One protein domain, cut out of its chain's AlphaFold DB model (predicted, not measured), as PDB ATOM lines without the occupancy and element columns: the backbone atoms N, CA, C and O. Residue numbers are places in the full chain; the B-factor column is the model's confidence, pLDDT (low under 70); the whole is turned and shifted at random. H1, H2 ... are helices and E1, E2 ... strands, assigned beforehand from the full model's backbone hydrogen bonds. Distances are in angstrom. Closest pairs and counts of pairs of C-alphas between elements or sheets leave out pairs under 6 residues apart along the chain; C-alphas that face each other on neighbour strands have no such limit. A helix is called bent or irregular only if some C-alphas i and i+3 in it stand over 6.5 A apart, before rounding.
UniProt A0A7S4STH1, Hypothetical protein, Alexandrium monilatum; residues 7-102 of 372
ATOM      1  N   TYR A   7     -39.749 -39.333   1.411       97.50
ATOM      2  CA  TYR A   7     -38.557 -40.148   1.576       97.50
ATOM      3  C   TYR A   7     -37.910 -39.811   2.912       97.50
ATOM      4  O   TYR A   7     -37.378 -38.719   3.096       97.50
ATOM      5  N   PHE A   8     -37.945 -40.759   3.841       97.06
ATOM      6  CA  PHE A   8     -37.135 -40.723   5.050       97.06
ATOM      7  C   PHE A   8     -35.784 -41.357   4.766       97.06
ATOM      8  O   PHE A   8     -35.693 -42.565   4.541       97.06
ATOM      9  N   VAL A   9     -34.736 -40.545   4.813       97.69
ATOM     10  CA  VAL A   9     -33.356 -40.975   4.591       97.69
ATOM     11  C   VAL A   9     -32.631 -40.990   5.927       97.69
ATOM     12  O   VAL A   9     -32.483 -39.946   6.561       97.69
ATOM     13  N   CYS A  10     -32.174 -42.162   6.364       97.12
ATOM     14  CA  CYS A  10     -31.376 -42.273   7.585       97.12
ATOM     15  C   CYS A  10     -30.079 -41.471   7.442       97.12
ATOM     16  O   CYS A  10     -29.389 -41.556   6.425       97.12
ATOM     17  N   SER A  11     -29.710 -40.702   8.462       96.50
ATOM     18  CA  SER A  11     -28.507 -39.863   8.401       96.50
ATOM     19  C   SER A  11     -27.212 -40.681   8.445       96.50
ATOM     20  O   SER A  11     -26.196 -40.226   7.924       96.50
ATOM     21  N   ILE A  12     -27.252 -41.878   9.045       95.19
ATOM     22  CA  ILE A  12     -26.077 -42.726   9.294       95.19
ATOM     23  C   ILE A  12     -25.782 -43.625   8.090       95.19
ATOM     24  O   ILE A  12     -24.720 -43.535   7.482       95.19
ATOM     25  N   ASP A  13     -26.725 -44.494   7.735       94.69
ATOM     26  CA  ASP A  13     -26.538 -45.547   6.729       94.69
ATOM     27  C   ASP A  13     -27.304 -45.286   5.428       94.69
ATOM     28  O   ASP A  13     -27.264 -46.115   4.518       94.69
ATOM     29  N   ARG A  14     -27.967 -44.126   5.324       96.94
ATOM     30  CA  ARG A  14     -28.691 -43.651   4.136       96.94
ATOM     31  C   ARG A  14     -29.832 -44.559   3.674       96.94
ATOM     32  O   ARG A  14     -30.333 -44.348   2.571       96.94
ATOM     33  N   ILE A  15     -30.268 -45.539   4.474       96.75
ATOM     34  CA  ILE A  15     -31.418 -46.379   4.108       96.75
ATOM     35  C   ILE A  15     -32.664 -45.511   3.915       96.75
ATOM     36  O   ILE A  15     -32.844 -44.502   4.606       96.75
ATOM     37  N   VAL A  16     -33.511 -45.901   2.960       96.62
ATOM     38  CA  VAL A  16     -34.639 -45.075   2.523       96.62
ATOM     39  C   VAL A  16     -35.963 -45.756   2.832       96.62
ATOM     40  O   VAL A  16     -36.308 -46.781   2.234       96.62
ATOM     41  N   PHE A  17     -36.739 -45.134   3.714       96.19
ATOM     42  CA  PHE A  17     -38.140 -45.468   3.936       96.19
ATOM     43  C   PHE A  17     -39.007 -44.551   3.077       96.19
ATOM     44  O   PHE A  17     -38.806 -43.339   3.066       96.19
ATOM     45  N   ILE A  18     -39.975 -45.121   2.361       95.75
ATOM     46  CA  ILE A  18     -40.893 -44.349   1.518       95.75
ATOM     47  C   ILE A  18     -42.262 -44.363   2.168       95.75
ATOM     48  O   ILE A  18     -42.756 -45.423   2.563       95.75
ATOM     49  N   PHE A  19     -42.865 -43.189   2.255       95.38
ATOM     50  CA  PHE A  19     -44.220 -42.991   2.725       95.38
ATOM     51  C   PHE A  19     -45.062 -42.427   1.590       95.38
ATOM     52  O   PHE A  19     -44.713 -41.416   0.985       95.38
ATOM     53  N   SER A  20     -46.177 -43.079   1.298       92.81
ATOM     54  CA  SER A  20     -47.125 -42.630   0.283       92.81
ATOM     55  C   SER A  20     -48.388 -42.121   0.978       92.81
ATOM     56  O   SER A  20     -48.791 -42.704   1.987       92.81
ATOM     57  N   PRO A  21     -48.996 -41.026   0.493       91.88
ATOM     58  CA  PRO A  21     -50.220 -40.516   1.090       91.88
ATOM     59  C   PRO A  21     -51.350 -41.516   0.856       91.88
ATOM     60  O   PRO A  21     -51.463 -42.102  -0.223       91.88
ATOM     61  N   GLU A  22     -52.174 -41.698   1.875       87.75
ATOM     62  CA  GLU A  22     -53.340 -42.574   1.823       87.75
ATOM     63  C   GLU A  22     -54.626 -41.755   1.926       87.75
ATOM     64  O   GLU A  22     -55.480 -41.816   1.046       87.75
ATOM     65  N   GLU A  23     -54.715 -40.928   2.964       85.06
ATOM     66  CA  GLU A  23     -55.840 -40.041   3.247       85.06
ATOM     67  C   GLU A  23     -55.313 -38.691   3.748       85.06
ATOM     68  O   GLU A  23     -54.113 -38.506   3.975       85.06
ATOM     69  N   GLU A  24     -56.204 -37.717   3.924       83.94
ATOM     70  CA  GLU A  24     -55.821 -36.421   4.480       83.94
ATOM     71  C   GLU A  24     -55.203 -36.599   5.876       83.94
ATOM     72  O   GLU A  24     -55.766 -37.247   6.763       83.94
ATOM     73  N   GLY A  25     -54.003 -36.052   6.067       85.56
ATOM     74  CA  GLY A  25     -53.281 -36.188   7.330       85.56
ATOM     75  C   GLY A  25     -52.609 -37.551   7.553       85.56
ATOM     76  O   GLY A  25     -52.047 -37.734   8.630       85.56
ATOM     77  N   HIS A  26     -52.647 -38.484   6.588       90.44
ATOM     78  CA  HIS A  26     -52.151 -39.857   6.753       90.44
ATOM     79  C   HIS A  26     -51.238 -40.316   5.612       90.44
ATOM     80  O   HIS A  26     -51.594 -40.324   4.432       90.44
ATOM     81  N   TRP A  27     -50.046 -40.757   5.999       93.88
ATOM     82  CA  TRP A  27     -49.015 -41.279   5.117       93.88
ATOM     83  C   TRP A  27     -48.622 -42.670   5.585       93.88
ATOM     84  O   TRP A  27     -48.283 -42.874   6.751       93.88
ATOM     85  N   ARG A  28     -48.615 -43.636   4.673       92.62
ATOM     86  CA  ARG A  28     -48.309 -45.027   4.992       92.62
ATOM     87  C   ARG A  28     -46.990 -45.459   4.380       92.62
ATOM     88  O   ARG A  28     -46.683 -45.134   3.234       92.62
ATOM     89  N   PHE A  29     -46.223 -46.235   5.137       93.75
ATOM     90  CA  PHE A  29     -45.007 -46.860   4.639       93.75
ATOM     91  C   PHE A  29     -45.299 -47.795   3.450       93.75
ATOM     92  O   PHE A  29     -46.047 -48.765   3.575       93.75
ATOM     93  N   SER A  30     -44.706 -47.511   2.288       91.38
ATOM     94  CA  SER A  30     -45.117 -48.101   1.006       91.38
ATOM     95  C   SER A  30     -44.180 -49.178   0.449       91.38
ATOM     96  O   SER A  30     -44.613 -49.970  -0.395       91.38
ATOM     97  N   ARG A  31     -42.945 -49.299   0.968       91.00
ATOM     98  CA  ARG A  31     -41.953 -50.326   0.558       91.00
ATOM     99  C   ARG A  31     -42.223 -51.735   1.110       91.00
ATOM    100  O   ARG A  31     -41.328 -52.573   1.123       91.00
ATOM    101  N   LEU A  32     -43.441 -52.012   1.564       89.44
ATOM    102  CA  LEU A  32     -43.860 -53.357   1.955       89.44
ATOM    103  C   LEU A  32     -44.131 -54.220   0.718       89.44
ATOM    104  O   LEU A  32     -44.700 -53.732  -0.265       89.44
ATOM    105  N   SER A  33     -43.777 -55.505   0.791       88.00
ATOM    106  CA  SER A  33     -44.177 -56.485  -0.225       88.00
ATOM    107  C   SER A  33     -45.701 -56.607  -0.295       88.00
ATOM    108  O   SER A  33     -46.405 -56.365   0.695       88.00
ATOM    109  N   SER A  34     -46.229 -57.037  -1.442       86.75
ATOM    110  CA  SER A  34     -47.671 -57.276  -1.610       86.75
ATOM    111  C   SER A  34     -48.219 -58.244  -0.551       86.75
ATOM    112  O   SER A  34     -49.310 -58.059  -0.015       86.75
ATOM    113  N   PHE A  35     -47.415 -59.235  -0.162       87.44
ATOM    114  CA  PHE A  35     -47.743 -60.186   0.896       87.44
ATOM    115  C   PHE A  35     -47.937 -59.527   2.269       87.44
ATOM    116  O   PHE A  35     -48.874 -59.868   2.989       87.44
ATOM    117  N   GLN A  36     -47.081 -58.569   2.638       86.69
ATOM    118  CA  GLN A  36     -47.199 -57.850   3.915       86.69
ATOM    119  C   GLN A  36     -48.415 -56.938   3.933       86.69
ATOM    120  O   GLN A  36     -49.137 -56.920   4.929       86.69
ATOM    121  N   LYS A  37     -48.651 -56.229   2.825       86.00
ATOM    122  CA  LYS A  37     -49.823 -55.363   2.647       86.00
ATOM    123  C   LYS A  37     -51.113 -56.165   2.828       86.00
ATOM    124  O   LYS A  37     -51.936 -55.826   3.670       86.00
ATOM    125  N   ASN A  38     -51.229 -57.307   2.147       84.88
ATOM    126  CA  ASN A  38     -52.417 -58.166   2.211       84.88
ATOM    127  C   ASN A  38     -52.674 -58.770   3.598       84.88
ATOM    128  O   ASN A  38     -53.811 -59.089   3.932       84.88
ATOM    129  N   LYS A  39     -51.630 -58.938   4.415       84.44
ATOM    130  CA  LYS A  39     -51.760 -59.414   5.797       84.44
ATOM    131  C   LYS A  39     -52.087 -58.303   6.799       84.44
ATOM    132  O   LYS A  39     -52.125 -58.585   7.993       84.44
ATOM    133  N   GLY A  40     -52.262 -57.059   6.347       79.88
ATOM    134  CA  GLY A  40     -52.432 -55.912   7.238       79.88
ATOM    135  C   GLY A  40     -51.211 -55.683   8.129       79.88
ATOM    136  O   GLY A  40     -51.328 -55.111   9.206       79.88
ATOM    137  N   LEU A  41     -50.023 -56.136   7.707       75.25
ATOM    138  CA  LEU A  41     -48.767 -55.915   8.431       75.25
ATOM    139  C   LEU A  41     -48.206 -54.522   8.130       75.25
ATOM    140  O   LEU A  41     -46.992 -54.342   8.031       75.25
ATOM    141  N   GLU A  42     -49.085 -53.547   7.926       72.19
ATOM    142  CA  GLU A  42     -48.733 -52.163   7.666       72.19
ATOM    143  C   GLU A  42     -48.208 -51.564   8.962       72.19
ATOM    144  O   GLU A  42     -48.946 -51.265   9.894       72.19
ATOM    145  N   LYS A  43     -46.880 -51.498   9.052       78.25
ATOM    146  CA  LYS A  43     -46.217 -51.283  10.338       78.25
ATOM    147  C   LYS A  43     -46.186 -49.824  10.743       78.25
ATOM    148  O   LYS A  43     -46.317 -49.529  11.920       78.25
ATOM    149  N   PHE A  44     -45.996 -48.919   9.786       90.00
ATOM    150  CA  PHE A  44     -45.636 -47.542  10.095       90.00
ATOM    151  C   PHE A  44     -46.544 -46.557   9.380       90.00
ATOM    152  O   PHE A  44     -46.661 -46.570   8.149       90.00
ATOM    153  N   VAL A  45     -47.163 -45.690  10.176       93.12
ATOM    154  CA  VAL A  45     -48.050 -44.629   9.708       93.12
ATOM    155  C   VAL A  45     -47.517 -43.306  10.223       93.12
ATOM    156  O   VAL A  45     -47.258 -43.150  11.413       93.12
ATOM    157  N   MET A  46     -47.346 -42.354   9.322       95.25
ATOM    158  CA  MET A  46     -47.094 -40.965   9.651       95.25
ATOM    159  C   MET A  46     -48.432 -40.226   9.668       95.25
ATOM    160  O   MET A  46     -49.171 -40.264   8.685       95.25
ATOM    161  N   LEU A  47     -48.742 -39.570  10.786       95.06
ATOM    162  CA  LEU A  47     -50.012 -38.869  10.971       95.06
ATOM    163  C   LEU A  47     -49.885 -37.628  11.854       95.06
ATOM    164  O   LEU A  47     -49.008 -37.558  12.723       95.06
ATOM    165  N   TYR A  48     -50.786 -36.667  11.647       94.38
ATOM    166  CA  TYR A  48     -50.934 -35.497  12.512       94.38
ATOM    167  C   TYR A  48     -51.828 -35.831  13.709       94.38
ATOM    168  O   TYR A  48     -53.018 -36.111  13.553       94.38
ATOM    169  N   ARG A  49     -51.275 -35.785  14.923       93.44
ATOM    170  CA  ARG A  49     -52.041 -35.955  16.160       93.44
ATOM    171  C   ARG A  49     -52.580 -34.608  16.617       93.44
ATOM    172  O   ARG A  49     -51.830 -33.651  16.749       93.44
ATOM    173  N   SER A  50     -53.872 -34.569  16.924       90.44
ATOM    174  CA  SER A  50     -54.522 -33.467  17.634       90.44
ATOM    175  C   SER A  50     -55.096 -34.040  18.928       90.44
ATOM    176  O   SER A  50     -56.241 -34.478  18.983       90.44
ATOM    177  N   SER A  51     -54.242 -34.186  19.942       88.31
ATOM    178  CA  SER A  51     -54.638 -34.695  21.260       88.31
ATOM    179  C   SER A  51     -54.150 -33.751  22.349       88.31
ATOM    180  O   SER A  51     -53.103 -33.136  22.182       88.31
ATOM    181  N   GLU A  52     -54.857 -33.683  23.481       80.06
ATOM    182  CA  GLU A  52     -54.515 -32.784  24.599       80.06
ATOM    183  C   GLU A  52     -53.072 -32.955  25.106       80.06
ATOM    184  O   GLU A  52     -52.474 -32.017  25.619       80.06
ATOM    185  N   GLN A  53     -52.504 -34.155  24.955       82.00
ATOM    186  CA  GLN A  53     -51.156 -34.487  25.427       82.00
ATOM    187  C   GLN A  53     -50.050 -34.176  24.412       82.00
ATOM    188  O   GLN A  53     -48.894 -34.028  24.798       82.00
ATOM    189  N   ALA A  54     -50.380 -34.146  23.122       83.12
ATOM    190  CA  ALA A  54     -49.422 -33.921  22.050       83.12
ATOM    191  C   ALA A  54     -50.161 -33.490  20.782       83.12
ATOM    192  O   ALA A  54     -51.021 -34.224  20.273       83.12
ATOM    193  N   GLU A  55     -49.777 -32.324  20.273       91.44
ATOM    194  CA  GLU A  55     -50.179 -31.824  18.967       91.44
ATOM    195  C   GLU A  55     -48.979 -31.834  18.015       91.44
ATOM    196  O   GLU A  55     -47.885 -31.391  18.369       91.44
ATOM    197  N   GLY A  56     -49.181 -32.367  16.812       95.00
ATOM    198  CA  GLY A  56     -48.175 -32.371  15.758       95.00
ATOM    199  C   GLY A  56     -48.060 -33.696  15.019       95.00
ATOM    200  O   GLY A  56     -48.699 -34.702  15.338       95.00
ATOM    201  N   TRP A  57     -47.206 -33.689  14.007       96.38
ATOM    202  CA  TRP A  57     -46.850 -34.861  13.236       96.38
ATOM    203  C   TRP A  57     -46.024 -35.850  14.040       96.38
ATOM    204  O   TRP A  57     -45.131 -35.486  14.806       96.38
ATOM    205  N   CYS A  58     -46.289 -37.128  13.811       96.44
ATOM    206  CA  CYS A  58     -45.491 -38.210  14.356       96.44
ATOM    207  C   CYS A  58     -45.491 -39.414  13.414       96.44
ATOM    208  O   CYS A  58     -46.334 -39.521  12.522       96.44
ATOM    209  N   VAL A  59     -44.551 -40.329  13.637       95.88
ATOM    210  CA  VAL A  59     -44.572 -41.672  13.057       95.88
ATOM    211  C   VAL A  59     -44.984 -42.645  14.154       95.88
ATOM    212  O   VAL A  59     -44.389 -42.656  15.234       95.88
ATOM    213  N   GLN A  60     -46.005 -43.448  13.884       94.50
ATOM    214  CA  GLN A  60     -46.511 -44.484  14.773       94.50
ATOM    215  C   GLN A  60     -46.190 -45.872  14.237       94.50
ATOM    216  O   GLN A  60     -46.312 -46.126  13.038       94.50
ATOM    217  N   ASP A  61     -45.845 -46.772  15.151       91.31
ATOM    218  CA  ASP A  61     -45.812 -48.206  14.916       91.31
ATOM    219  C   ASP A  61     -47.178 -48.823  15.249       91.31
ATOM    220  O   ASP A  61     -47.578 -48.911  16.415       91.31
ATOM    221  N   GLN A  62     -47.893 -49.241  14.205       88.00
ATOM    222  CA  GLN A  62     -49.212 -49.875  14.265       88.00
ATOM    223  C   GLN A  62     -49.138 -51.388  14.503       88.00
ATOM    224  O   GLN A  62     -50.166 -52.045  14.645       88.00
ATOM    225  N   THR A  63     -47.940 -51.977  14.568       77.69
ATOM    226  CA  THR A  63     -47.815 -53.412  14.861       77.69
ATOM    227  C   THR A  63     -48.166 -53.743  16.308       77.69
ATOM    228  O   THR A  63     -48.559 -54.870  16.592       77.69
ATOM    229  N   ALA A  64     -48.056 -52.788  17.232       67.50
ATOM    230  CA  ALA A  64     -48.585 -52.922  18.583       67.50
ATOM    231  C   ALA A  64     -49.986 -52.301  18.653       67.50
ATOM    232  O   ALA A  64     -50.214 -51.219  18.121       67.50
ATOM    233  N   SER A  65     -50.898 -52.921  19.406       67.38
ATOM    234  CA  SER A  65     -52.298 -52.488  19.585       67.38
ATOM    235  C   SER A  65     -52.496 -51.066  20.143       67.38
ATOM    236  O   SER A  65     -53.630 -50.634  20.324       67.38
ATOM    237  N   LYS A  66     -51.414 -50.338  20.442       76.06
ATOM    238  CA  LYS A  66     -51.428 -49.004  21.049       76.06
ATOM    239  C   LYS A  66     -50.835 -47.895  20.172       76.06
ATOM    240  O   LYS A  66     -50.750 -46.776  20.664       76.06
ATOM    241  N   GLY A  67     -50.423 -48.172  18.928       84.62
ATOM    242  CA  GLY A  67     -49.917 -47.134  18.015       84.62
ATOM    243  C   GLY A  67     -48.746 -46.351  18.618       84.62
ATOM    244  O   GLY A  67     -48.829 -45.135  18.803       84.62
ATOM    245  N   ALA A  68     -47.683 -47.056  19.014       91.44
ATOM    246  CA  ALA A  68     -46.570 -46.445  19.736       91.44
ATOM    247  C   ALA A  68     -45.911 -45.364  18.870       91.44
ATOM    248  O   ALA A  68     -45.548 -45.625  17.725       91.44
ATOM    249  N   VAL A  69     -45.745 -44.153  19.407       93.62
ATOM    250  CA  VAL A  69     -45.008 -43.099  18.700       93.62
ATOM    251  C   VAL A  69     -43.538 -43.478  18.688       93.62
ATOM    252  O   VAL A  69     -42.900 -43.555  19.734       93.62
ATOM    253  N   ILE A  70     -43.020 -43.708  17.490       94.50
ATOM    254  CA  ILE A  70     -41.629 -44.084  17.247       94.50
ATOM    255  C   ILE A  70     -40.829 -42.947  16.630       94.50
ATOM    256  O   ILE A  70     -39.608 -43.025  16.613       94.50
ATOM    257  N   GLY A  71     -41.477 -41.889  16.141       95.75
ATOM    258  CA  GLY A  71     -40.741 -40.748  15.628       95.75
ATOM    259  C   GLY A  71     -41.484 -39.428  15.663       95.75
ATOM    260  O   GLY A  71     -42.714 -39.380  15.653       95.75
ATOM    261  N   HIS A  72     -40.702 -38.356  15.698       96.88
ATOM    262  CA  HIS A  72     -41.168 -36.978  15.755       96.88
ATOM    263  C   HIS A  72     -40.250 -36.057  14.934       96.88
ATOM    264  O   HIS A  72     -39.063 -36.364  14.759       96.88
ATOM    265  N   PRO A  73     -40.756 -34.904  14.463       97.38
ATOM    266  CA  PRO A  73     -39.916 -33.869  13.877       97.38
ATOM    267  C   PRO A  73     -38.837 -33.404  14.863       97.38
ATOM    268  O   PRO A  73     -39.020 -33.453  16.088       97.38
ATOM    269  N   GLY A  74     -37.707 -32.939  14.331       95.88
ATOM    270  CA  GLY A  74     -36.663 -32.277  15.111       95.88
ATOM    271  C   GLY A  74     -37.198 -31.029  15.820       95.88
ATOM    272  O   GLY A  74     -38.178 -30.431  15.377       95.88
ATOM    273  N   LYS A  75     -36.558 -30.627  16.928       93.88
ATOM    274  CA  LYS A  75     -37.039 -29.545  17.815       93.88
ATOM    275  C   LYS A  75     -37.370 -28.249  17.066       93.88
ATOM    276  O   LYS A  75     -38.385 -27.626  17.348       93.88
ATOM    277  N   GLU A  76     -36.552 -27.884  16.084       92.44
ATOM    278  CA  GLU A  76     -36.733 -26.673  15.271       92.44
ATOM    279  C   GLU A  76     -38.005 -26.718  14.410       92.44
ATOM    280  O   GLU A  76     -38.666 -25.701  14.216       92.44
ATOM    281  N   LEU A  77     -38.391 -27.908  13.938       90.44
ATOM    282  CA  LEU A  77     -39.580 -28.098  13.109       90.44
ATOM    283  C   LEU A  77     -40.869 -28.147  13.929       90.44
ATOM    284  O   LEU A  77     -41.945 -27.937  13.372       90.44
ATOM    285  N   GLN A  78     -40.787 -28.410  15.238       85.75
ATOM    286  CA  GLN A  78     -41.978 -28.597  16.069       85.75
ATOM    287  C   GLN A  78     -42.845 -27.337  16.167       85.75
ATOM    288  O   GLN A  78     -44.063 -27.458  16.253       85.75
ATOM    289  N   ALA A  79     -42.236 -26.151  16.092       83.62
ATOM    290  CA  ALA A  79     -42.924 -24.867  16.215       83.62
ATOM    291  C   ALA A  79     -43.657 -24.408  14.938       83.62
ATOM    292  O   ALA A  79     -44.471 -23.492  15.000       83.62
ATOM    293  N   VAL A  80     -43.364 -25.011  13.779       88.56
ATOM    294  CA  VAL A  80     -43.846 -24.551  12.457       88.56
ATOM    295  C   VAL A  80     -44.707 -25.590  11.736       88.56
ATOM    296  O   VAL A  80     -44.904 -25.520  10.521       88.56
ATOM    297  N   GLN A  81     -45.212 -26.579  12.474       90.44
ATOM    298  CA  GLN A  81     -45.988 -27.674  11.903       90.44
ATOM    299  C   GLN A  81     -47.344 -27.194  11.388       90.44
ATOM    300  O   GLN A  81     -48.015 -26.371  12.004       90.44
ATOM    301  N   ARG A  82     -47.756 -27.753  10.252       91.00
ATOM    302  CA  ARG A  82     -49.071 -27.536   9.648       91.00
ATOM    303  C   ARG A  82     -49.781 -28.872   9.535       91.00
ATOM    304  O   ARG A  82     -49.126 -29.868   9.249       91.00
ATOM    305  N   ARG A  83     -51.096 -28.917   9.743       91.00
ATOM    306  CA  ARG A  83     -51.858 -30.176   9.735       91.00
ATOM    307  C   ARG A  83     -51.885 -30.844   8.360       91.00
ATOM    308  O   ARG A  83     -52.027 -32.058   8.271       91.00
ATOM    309  N   GLU A  84     -51.759 -30.058   7.301       90.12
ATOM    310  CA  GLU A  84     -51.951 -30.511   5.926       90.12
ATOM    311  C   GLU A  84     -50.733 -31.274   5.394       90.12
ATOM    312  O   GLU A  84     -50.886 -32.151   4.546       90.12
ATOM    313  N   PHE A  85     -49.529 -30.960   5.892       90.25
ATOM    314  CA  PHE A  85     -48.284 -31.546   5.398       90.25
ATOM    315  C   PHE A  85     -47.278 -31.802   6.522       90.25
ATOM    316  O   PHE A  85     -47.034 -30.902   7.333       90.25
ATOM    317  N   PRO A  86     -46.637 -32.984   6.546       94.69
ATOM    318  CA  PRO A  86     -45.555 -33.254   7.480       94.69
ATOM    319  C   PRO A  86     -44.379 -32.304   7.229       94.69
ATOM    320  O   PRO A  86     -44.038 -32.040   6.071       94.69
ATOM    321  N   PRO A  87     -43.742 -31.771   8.287       95.94
ATOM    322  CA  PRO A  87     -42.633 -30.845   8.130       95.94
ATOM    323  C   PRO A  87     -41.434 -31.558   7.496       95.94
ATOM    324  O   PRO A  87     -40.968 -32.586   7.991       95.94
ATOM    325  N   LEU A  88     -40.921 -31.003   6.400       96.69
ATOM    326  CA  LEU A  88     -39.700 -31.487   5.756       96.69
ATOM    327  C   LEU A  88     -38.470 -31.113   6.590       96.69
ATOM    328  O   LEU A  88     -38.481 -30.111   7.305       96.69
ATOM    329  N   GLY A  89     -37.399 -31.892   6.470       96.69
ATOM    330  CA  GLY A  89     -36.155 -31.672   7.211       96.69
ATOM    331  C   GLY A  89     -35.869 -32.773   8.226       96.69
ATOM    332  O   GLY A  89     -36.125 -33.942   7.959       96.69
ATOM    333  N   GLN A  90     -35.273 -32.427   9.365       97.81
ATOM    334  CA  GLN A  90     -34.770 -33.409  10.327       97.81
ATOM    335  C   GLN A  90     -35.867 -34.023  11.199       97.81
ATOM    336  O   GLN A  90     -36.733 -33.329  11.725       97.81
ATOM    337  N   TRP A  91     -35.775 -35.328  11.417       97.94
ATOM    338  CA  TRP A  91     -36.656 -36.116  12.268       97.94
ATOM    339  C   TRP A  91     -35.849 -37.079  13.126       97.94
ATOM    340  O   TRP A  91     -34.742 -37.472  12.764       97.94
ATOM    341  N   LEU A  92     -36.435 -37.498  14.240       96.88
ATOM    342  CA  LEU A  92     -35.899 -38.554  15.086       96.88
ATOM    343  C   LEU A  92     -36.855 -39.744  15.024       96.88
ATOM    344  O   LEU A  92     -38.004 -39.604  15.435       96.88
ATOM    345  N   LEU A  93     -36.412 -40.885  14.495       94.69
ATOM    346  CA  LEU A  93     -37.164 -42.144  14.463       94.69
ATOM    347  C   LEU A  93     -36.366 -43.193  15.238       94.69
ATOM    348  O   LEU A  93     -35.202 -43.430  14.931       94.69
ATOM    349  N   TRP A  94     -36.974 -43.795  16.257       92.31
ATOM    350  CA  TRP A  94     -36.331 -44.722  17.194       92.31
ATOM    351  C   TRP A  94     -35.026 -44.182  17.804       92.31
ATOM    352  O   TRP A  94     -34.072 -44.922  18.019       92.31
ATOM    353  N   GLY A  95     -34.948 -42.870  18.038       92.88
ATOM    354  CA  GLY A  95     -33.722 -42.228  18.524       92.88
ATOM    355  C   GLY A  95     -32.629 -42.035  17.463       92.88
ATOM    356  O   GLY A  95     -31.569 -41.509  17.786       92.88
ATOM    357  N   VAL A  96     -32.869 -42.403  16.202       94.81
ATOM    358  CA  VAL A  96     -31.942 -42.204  15.079       94.81
ATOM    359  C   VAL A  96     -32.399 -41.024  14.223       94.81
ATOM    360  O   VAL A  96     -33.593 -40.831  13.993       94.81
ATOM    361  N   CYS A  97     -31.454 -40.214  13.748       96.88
ATOM    362  CA  CYS A  97     -31.750 -39.040  12.928       96.88
ATOM    363  C   CYS A  97     -32.045 -39.416  11.471       96.88
ATOM    364  O   CYS A  97     -31.234 -40.064  10.803       96.88
ATOM    365  N   PHE A  98     -33.149 -38.906  10.938       97.94
ATOM    366  CA  PHE A  98     -33.541 -39.014   9.535       97.94
ATOM    367  C   PHE A  98     -33.773 -37.632   8.932       97.94
ATOM    368  O   PHE A  98     -34.091 -36.681   9.642       97.94
ATOM    369  N   THR A  99     -33.683 -37.544   7.609       98.06
ATOM    370  CA  THR A  99     -34.174 -36.396   6.844       98.06
ATOM    371  C   THR A  99     -35.406 -36.814   6.055       98.06
ATOM    372  O   THR A  99     -35.349 -37.798   5.320       98.06
ATOM    373  N   LEU A 100     -36.504 -36.076   6.209       97.94
ATOM    374  CA  LEU A 100     -37.712 -36.205   5.405       97.94
ATOM    375  C   LEU A 100     -37.642 -35.243   4.219       97.94
ATOM    376  O   LEU A 100     -37.560 -34.027   4.410       97.94
ATOM    377  N   ASP A 101     -37.708 -35.791   3.012       97.44
ATOM    378  CA  ASP A 101     -37.725 -35.038   1.761       97.44
ATOM    379  C   ASP A 101     -38.885 -35.507   0.873       97.44
ATOM    380  O   ASP A 101     -39.471 -36.574   1.055       97.44
ATOM    381  N   THR A 102     -39.219 -34.687  -0.104       95.94
ATOM    382  CA  THR A 102     -40.179 -34.972  -1.165       95.94
ATOM    383  C   THR A 102     -39.507 -35.445  -2.456       95.94
ATOM    384  O   THR A 102     -40.158 -36.038  -3.318       95.94
TER     385      THR A 102
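AT A GLANCE: This is residues 7 to 102 of the 372 residues of the protein "Hypothetical protein" of Alexandrium monilatum (UniProt A0A7S4STH1). The domain is a closed barrel of eight strands that run round the ring in chain order, E8 meeting E1 to close it. The small helix H2 sits on the outside of the barrel, while H1 lies away from it in the loop between E3 and E4; E4 and E5 form a strongly bent hairpin. The 96 printed residues hold two named helices and eight named strands, in the order E1 E2 E3 H1 E4 E5 E6 H2 E7 E8, with neighbour strands antiparallel throughout; the class is mostly strand. The whole is compact, with a radius of gyration of the C-alphas of 13.0 A, and spans 39 by 33 by 22 A.

IN THESE COORDINATES: E1 is residues 7 to 10, with C-alpha 7 at (-38.557, -40.148, 1.576). E2, residues 16 to 23, is 21.8 A long, and E3 is residues 26 to 29. H1 is residues 34 to 38. E4, residues 44 to 51, is 19.3 A long and bends by 62 degrees at residue 48. E5, residues 54 to 61, is 16.4 A long and bends by 88 degrees at residue 57. E6, residues 68 to 73, is 15.4 A long, and H2 is residues 75 to 78. E7, residues 89 to 93, is 12.8 A long. E8, residues 96 to 101, is 16.2 A long and ends with C-alpha 101 at (-37.725, -35.038, 1.761).

HOW THE PARTS SIT: E1, E2 and E3 form a meander, each strand the antiparallel neighbour of the one before, and E4, E5 and E6 form another. In the hairpin of E1 and E2, N 8 and O 17 are 2.8 A apart, within hydrogen-bond range. E2 is staggered: it pairs with E1 over residues 16 to 18 and with E3 over residues 19 to 23, where N 28 and O 20 are 2.8 A apart. Across the neighbour strands E3 and E4, N 46 and O 27 are within hydrogen-bond range at 2.8 A, and across the hairpin of E4 and E5, N 49 and O 56 are within hydrogen-bond range at 2.8 A. E6 is staggered too, with N 70 and O 59 at 2.8 A towards E5 and N 92 and O 72 at 2.9 A towards E7. In the hairpin of E7 and E8, N 91 and O 98 are 2.8 A apart. N 7 and O 101, 2.8 A apart, lie between E1 and E8. H2 is on the barrel, outside it, at a height over the sheet of 6.5 A and over none of the strands; its closest C-alpha pair with E5 is Gly 56 and Gln 78, 7.3 A. H1 is not on the barrel. The O i to N i+4 pair of H1 is within hydrogen-bond range, and H2 is too short for one.

THE WHOLE: The C-alphas of Phe 35 and Ala 79, the two farthest apart, are 38.8 A from each other. The printed part has no cut and no long link. The mean pLDDT of the printed part is 90.9, and residues 64 to 65 are under 70.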